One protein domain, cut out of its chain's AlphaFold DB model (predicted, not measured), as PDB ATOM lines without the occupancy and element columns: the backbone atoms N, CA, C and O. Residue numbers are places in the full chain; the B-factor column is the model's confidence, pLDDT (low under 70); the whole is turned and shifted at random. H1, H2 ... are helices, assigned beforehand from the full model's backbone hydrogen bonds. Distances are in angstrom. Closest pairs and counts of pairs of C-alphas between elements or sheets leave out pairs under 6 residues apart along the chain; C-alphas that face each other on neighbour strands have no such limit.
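What this domain is: This is residues 3 to 50 of the 53 residues of an uncharacterized protein of Ralstonia solanacearum (strain GMI1000) (UniProt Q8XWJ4). Three helices make a small cluster, their centres set in a triangle: the longest, H3, and the short H2 each pack on H1, which stands at the corner between them. Beyond H3, on the side away from H2, the last stretch, residues 38 to 50, folds back on itself as a small loop, and the length of the whole runs from H2 to this loop. The printed part has 48 residues with three named helices, in the order H1, H2, H3, and no named strand; the class is all helix. The whole is compact, with a radius of gyration of the C-alphas of 10.6 A, yet elongated in outline, spanning 30 by 20 by 13 A.

How they stand to each other: Start at H3, residues 24 to 37, and look from Ala 31 toward H1, residues 3 to 11: the two touch, and their closest C-alphas, of Glu 5 and Ala 31, are 5.9 A apart. They run the same way at a steep tilt of 40 degrees. From H1 go on to H2, residues 16 to 21; these two touch and form a helical hairpin, with the closest C-alphas, of Ala 6 and Ala 19, 4.9 A apart. They run opposite ways at a shallow tilt of 33 degrees, only just short of steep. H2 and H3 are close but not clearly touching: their closest C-alphas, of Ala 19 and Arg 27, are 6.8 A apart. In H1, H2 and H3 you will find each O i to N i+4 pair within hydrogen-bond range.

Where its parts are: Find C-alpha 24 at (329.580, 312.825, 408.506); from there H3 runs 20.0 A to C-alpha 37 at (331.948, 320.299, 390.148). H1 begins at C-alpha 3, (329.560, 304.918, 403.734), and measures 12.3 A; H2 measures 8.5 A.

The domain as a whole: The C-alphas farthest apart, of Glu 17 and Gln 45, are 30.9 A apart. The printed part has no cut, and both links between helices are tight. In residues 38 to 50, look for residues 42 to 43 paired antiparallel with 48 to 49. The mean pLDDT of the printed part is 91.7, and no printed residue is under 70.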
ATOM      1  N   ILE A   3     328.697 305.639 404.671       82.75
ATOM      2  CA  ILE A   3     329.560 304.918 403.734       82.75
ATOM      3  C   ILE A   3     329.344 305.388 402.287       82.75
ATOM      4  O   ILE A   3     330.302 305.423 401.517       82.75
ATOM      5  N   ARG A   4     328.117 305.770 401.895       87.31
ATOM      6  CA  ARG A   4     327.804 306.129 400.499       87.31
ATOM      7  C   ARG A   4     328.584 307.365 400.063       87.31
ATOM      8  O   ARG A   4     329.190 307.356 398.995       87.31
ATOM      9  N   GLU A   5     328.601 308.398 400.895       90.69
ATOM     10  CA  GLU A   5     329.313 309.645 400.626       90.69
ATOM     11  C   GLU A   5     330.832 309.417 400.624       90.69
ATOM     12  O   GLU A   5     331.534 309.979 399.791       90.69
ATOM     13  N   ALA A   6     331.347 308.535 401.490       92.38
ATOM     14  CA  ALA A   6     332.782 308.240 401.557       92.38
ATOM     15  C   ALA A   6     333.246 307.555 400.269       92.38
ATOM     16  O   ALA A   6     334.222 307.969 399.648       92.38
ATOM     17  N   VAL A   7     332.499 306.539 399.828       93.62
ATOM     18  CA  VAL A   7     332.764 305.834 398.570       93.62
ATOM     19  C   VAL A   7     332.632 306.781 397.379       93.62
ATOM     20  O   VAL A   7     333.487 306.762 396.495       93.62
ATOM     21  N   TYR A   8     331.614 307.645 397.376       93.00
ATOM     22  CA  TYR A   8     331.449 308.659 396.337       93.00
ATOM     23  C   TYR A   8     332.669 309.584 396.254       93.00
ATOM     24  O   TYR A   8     333.187 309.812 395.163       93.00
ATOM     25  N   LEU A   9     333.185 310.073 397.383       94.25
ATOM     26  CA  LEU A   9     334.385 310.913 397.408       94.25
ATOM     27  C   LEU A   9     335.618 310.182 396.865       94.25
ATOM     28  O   LEU A   9     336.352 310.751 396.058       94.25
ATOM     29  N   VAL A  10     335.810 308.908 397.219       95.25
ATOM     30  CA  VAL A  10     336.911 308.091 396.676       95.25
ATOM     31  C   VAL A  10     336.791 307.926 395.159       95.25
ATOM     32  O   VAL A  10     337.770 308.106 394.438       95.25
ATOM     33  N   GLN A  11     335.585 307.679 394.640       93.88
ATOM     34  CA  GLN A  11     335.327 307.636 393.192       93.88
ATOM     35  C   GLN A  11     335.568 308.985 392.494       93.88
ATOM     36  O   GLN A  11     335.748 309.036 391.278       93.88
ATOM     37  N   ASN A  12     335.562 310.079 393.254       91.62
ATOM     38  CA  ASN A  12     335.872 311.429 392.797       91.62
ATOM     39  C   ASN A  12     337.349 311.818 393.011       91.62
ATOM     40  O   ASN A  12     337.701 312.976 392.811       91.62
ATOM     41  N   GLY A  13     338.217 310.870 393.384       92.62
ATOM     42  CA  GLY A  13     339.664 311.080 393.490       92.62
ATOM     43  C   GLY A  13     340.153 311.550 394.860       92.62
ATOM     44  O   GLY A  13     341.344 311.810 395.016       92.62
ATOM     45  N   PHE A  14     339.277 311.632 395.866       93.25
ATOM     46  CA  PHE A  14     339.726 311.879 397.235       93.25
ATOM     47  C   PHE A  14     340.476 310.650 397.775       93.25
ATOM     48  O   PHE A  14     340.030 309.519 397.556       93.25
ATOM     49  N   PRO A  15     341.579 310.833 398.524       95.81
ATOM     50  CA  PRO A  15     342.250 309.724 399.191       95.81
ATOM     51  C   PRO A  15     341.298 308.972 400.130       95.81
ATOM     52  O   PRO A  15     340.520 309.593 400.857       95.81
ATOM     53  N   PHE A  16     341.399 307.639 400.151       93.81
ATOM     54  CA  PHE A  16     340.541 306.774 400.972       93.81
ATOM     55  C   PHE A  16     340.538 307.193 402.448       93.81
ATOM     56  O   PHE A  16     339.483 307.393 403.043       93.81
ATOM     57  N   GLU A  17     341.722 307.401 403.019       94.75
ATOM     58  CA  GLU A  17     341.899 307.785 404.423       94.75
ATOM     59  C   GLU A  17     341.213 309.115 404.749       94.75
ATOM     60  O   GLU A  17     340.609 309.257 405.809       94.75
ATOM     61  N   VAL A  18     341.233 310.074 403.820       92.31
ATOM     62  CA  VAL A  18     340.551 311.363 403.984       92.31
ATOM     63  C   VAL A  18     339.037 311.162 403.939       92.31
ATOM     64  O   VAL A  18     338.336 311.571 404.859       92.31
ATOM     65  N   ALA A  19     338.514 310.472 402.923       93.50
ATOM     66  CA  ALA A  19     337.072 310.266 402.770       93.50
ATOM     67  C   ALA A  19     336.428 309.536 403.969       93.50
ATOM     68  O   ALA A  19     335.302 309.859 404.361       93.50
ATOM     69  N   PHE A  20     337.147 308.580 404.569       93.56
ATOM     70  CA  PHE A  20     336.664 307.776 405.698       93.56
ATOM     71  C   PHE A  20     336.978 308.367 407.082       93.56
ATOM     72  O   PHE A  20     336.338 307.964 408.050       93.56
ATOM     73  N   SER A  21     337.899 309.329 407.197       94.50
ATOM     74  CA  SER A  21     338.203 310.006 408.472       94.50
ATOM     75  C   SER A  21     337.364 311.260 408.731       94.50
ATOM     76  O   SER A  21     337.272 311.702 409.874       94.50
ATOM     77  N   LEU A  22     336.733 311.831 407.700       91.44
ATOM     78  CA  LEU A  22     335.871 313.006 407.847       91.44
ATOM     79  C   LEU A  22     334.639 312.709 408.707       91.44
ATOM     80  O   LEU A  22     334.004 311.669 408.541       91.44
ATOM     81  N   GLU A  23     334.244 313.661 409.557       92.88
ATOM     82  CA  GLU A  23     332.929 313.630 410.210       92.88
ATOM     83  C   GLU A  23     331.816 313.640 409.151       92.88
ATOM     84  O   GLU A  23     331.954 314.268 408.096       92.88
ATOM     85  N   ASP A  24     330.682 313.007 409.457       90.62
ATOM     86  CA  ASP A  24     329.580 312.825 408.506       90.62
ATOM     87  C   ASP A  24     329.119 314.142 407.861       90.62
ATOM     88  O   ASP A  24     328.951 314.198 406.643       90.62
ATOM     89  N   ARG A  25     329.021 315.229 408.640       90.62
ATOM     90  CA  ARG A  25     328.641 316.560 408.130       90.62
ATOM     91  C   ARG A  25     329.600 317.090 407.064       90.62
ATOM     92  O   ARG A  25     329.166 317.653 406.063       90.62
ATOM     93  N   TYR A  26     330.904 316.894 407.259       92.38
ATOM     94  CA  TYR A  26     331.906 317.340 406.298       92.38
ATOM     95  C   TYR A  26     331.870 316.453 405.070       92.38
ATOM     96  O   TYR A  26     331.877 316.955 403.953       92.38
ATOM     97  N   ARG A  27     331.760 315.140 405.264       93.06
ATOM     98  CA  ARG A  27     331.664 314.187 404.162       93.06
ATOM     99  C   ARG A  27     330.480 314.495 403.242       93.06
ATOM    100  O   ARG A  27     330.631 314.469 402.025       93.06
ATOM    101  N   GLN A  28     329.337 314.847 403.824       91.62
ATOM    102  CA  GLN A  28     328.139 315.245 403.091       91.62
ATOM    103  C   GLN A  28     328.360 316.554 402.315       91.62
ATOM    104  O   GLN A  28     328.063 316.613 401.125       91.62
ATOM    105  N   ALA A  29     328.975 317.563 402.942       91.62
ATOM    106  CA  ALA A  29     329.325 318.819 402.275       91.62
ATOM    107  C   ALA A  29     330.307 318.615 401.107       91.62
ATOM    108  O   ALA A  29     330.093 319.137 400.016       91.62
ATOM    109  N   PHE A  30     331.356 317.810 401.295       93.06
ATOM    110  CA  PHE A  30     332.307 317.493 400.230       93.06
ATOM    111  C   PHE A  30     331.657 316.705 399.092       93.06
ATOM    112  O   PHE A  30     331.995 316.934 397.934       93.06
ATOM    113  N   ALA A  31     330.723 315.797 399.391       93.06
ATOM    114  CA  ALA A  31     329.991 315.066 398.361       93.06
ATOM    115  C   ALA A  31     329.126 316.009 397.509       93.06
ATOM    116  O   ALA A  31     329.103 315.860 396.288       93.06
ATOM    117  N   ILE A  32     328.489 317.008 398.131       92.81
ATOM    118  CA  ILE A  32     327.754 318.064 397.423       92.81
ATOM    119  C   ILE A  32     328.700 318.871 396.530       92.81
ATOM    120  O   ILE A  32     328.488 318.945 395.325       92.81
ATOM    121  N   ILE A  33     329.806 319.377 397.072       92.19
ATOM    122  CA  ILE A  33     330.774 320.165 396.292       92.19
ATOM    123  C   ILE A  33     331.324 319.358 395.104       92.19
ATOM    124  O   ILE A  33     331.399 319.860 393.984       92.19
ATOM    125  N   ALA A  34     331.689 318.092 395.321       91.88
ATOM    126  CA  ALA A  34     332.187 317.222 394.258       91.88
ATOM    127  C   ALA A  34     331.127 316.953 393.173       91.88
ATOM    128  O   ALA A  34     331.463 316.909 391.988       91.88
ATOM    129  N   GLY A  35     329.856 316.805 393.554       90.81
ATOM    130  CA  GLY A  35     328.756 316.652 392.601       90.81
ATOM    131  C   GLY A  35     328.469 317.927 391.802       90.81
ATOM    132  O   GLY A  35     328.244 317.843 390.594       90.81
ATOM    133  N   GLU A  36     328.566 319.106 392.421       92.31
ATOM    134  CA  GLU A  36     328.427 320.393 391.724       92.31
ATOM    135  C   GLU A  36     329.568 320.628 390.723       92.31
ATOM    136  O   GLU A  36     329.327 321.037 389.588       92.31
ATOM    137  N   LEU A  37     330.806 320.262 391.076       90.06
ATOM    138  CA  LEU A  37     331.948 320.299 390.148       90.06
ATOM    139  C   LEU A  37     331.780 319.357 388.946       90.06
ATOM    140  O   LEU A  37     332.354 319.603 387.885       90.06
ATOM    141  N   LYS A  38     330.977 318.297 389.087       88.19
ATOM    142  CA  LYS A  38     330.596 317.388 387.996       88.19
ATOM    143  C   LYS A  38     329.405 317.881 387.166       88.19
ATOM    144  O   LYS A  38     328.969 317.170 386.263       88.19
ATOM    145  N   GLY A  39     328.903 319.085 387.438       89.88
ATOM    146  CA  GLY A  39     327.799 319.706 386.708       89.88
ATOM    147  C   GLY A  39     326.416 319.451 387.307       89.88
ATOM    148  O   GLY A  39     325.424 319.854 386.701       89.88
ATOM    149  N   GLY A  40     326.329 318.806 388.477       91.69
ATOM    150  CA  GLY A  40     325.095 318.763 389.260       91.69
ATOM    151  C   GLY A  40     324.752 320.133 389.853       91.69
ATOM    152  O   GLY A  40     325.589 321.035 389.895       91.69
ATOM    153  N   LYS A  41     323.520 320.292 390.335       93.56
ATOM    154  CA  LYS A  41     323.095 321.475 391.092       93.56
ATOM    155  C   LYS A  41     322.414 321.042 392.375       93.56
ATOM    156  O   LYS A  41     321.459 320.271 392.322       93.56
ATOM    157  N   PHE A  42     322.912 321.525 393.509       92.44
ATOM    158  CA  PHE A  42     322.313 321.238 394.803       92.44
ATOM    159  C   PHE A  42     321.493 322.432 395.288       92.44
ATOM    160  O   PHE A  42     321.981 323.560 395.387       92.44
ATOM    161  N   ASN A  43     320.227 322.188 395.608       93.38
ATOM    162  CA  ASN A  43     319.340 323.176 396.182       93.38
ATOM    163  C   ASN A  43     319.538 323.226 397.700       93.38
ATOM    164  O   ASN A  43     318.991 322.423 398.451       93.38
ATOM    165  N   TRP A  44     320.282 324.226 398.161       87.19
ATOM    166  CA  TRP A  44     320.576 324.434 399.581       87.19
ATOM    167  C   TRP A  44     319.373 324.862 400.430       87.19
ATOM    168  O   TRP A  44     319.423 324.728 401.650       87.19
ATOM    169  N   GLN A  45     318.304 325.387 399.821       89.94
ATOM    170  CA  GLN A  45     317.083 325.739 400.556       89.94
ATOM    171  C   GLN A  45     316.267 324.490 400.889       89.94
ATOM    172  O   GLN A  45     315.767 324.368 402.004       89.94
ATOM    173  N   ASN A  46     316.178 323.558 399.938       90.50
ATOM    174  CA  ASN A  46     315.385 322.335 400.071       90.50
ATOM    175  C   ASN A  46     316.218 321.118 400.502       90.50
ATOM    176  O   ASN A  46     315.650 320.101 400.880       90.50
ATOM    177  N   MET A  47     317.550 321.236 400.501       88.69
ATOM    178  CA  MET A  47     318.509 320.166 400.797       88.69
ATOM    179  C   MET A  47     318.413 318.967 399.833       88.69
ATOM    180  O   MET A  47     318.577 317.819 400.245       88.69
ATOM    181  N   GLU A  48     318.192 319.237 398.542       90.25
ATOM    182  CA  GLU A  48     317.950 318.232 397.491       90.25
ATOM    183  C   GLU A  48     318.761 318.528 396.216       90.25
ATOM    184  O   GLU A  48     319.160 319.666 395.976       90.25
ATOM    185  N   TRP A  49     319.013 317.513 395.383       90.19
ATOM    186  CA  TRP A  49     319.627 317.699 394.063       90.19
ATOM    187  C   TRP A  49     318.569 318.043 393.010       90.19
ATOM    188  O   TRP A  49     317.527 317.393 392.934       90.19
ATOM    189  N   ASP A  50     318.848 319.024 392.152       88.50
ATOM    190  CA  ASP A  50     317.968 319.345 391.027       88.50
ATOM    191  C   ASP A  50     317.937 318.165 390.040       88.50
ATOM    192  O   ASP A  50     318.961 317.800 389.457       88.50
TER     193      ASP A  50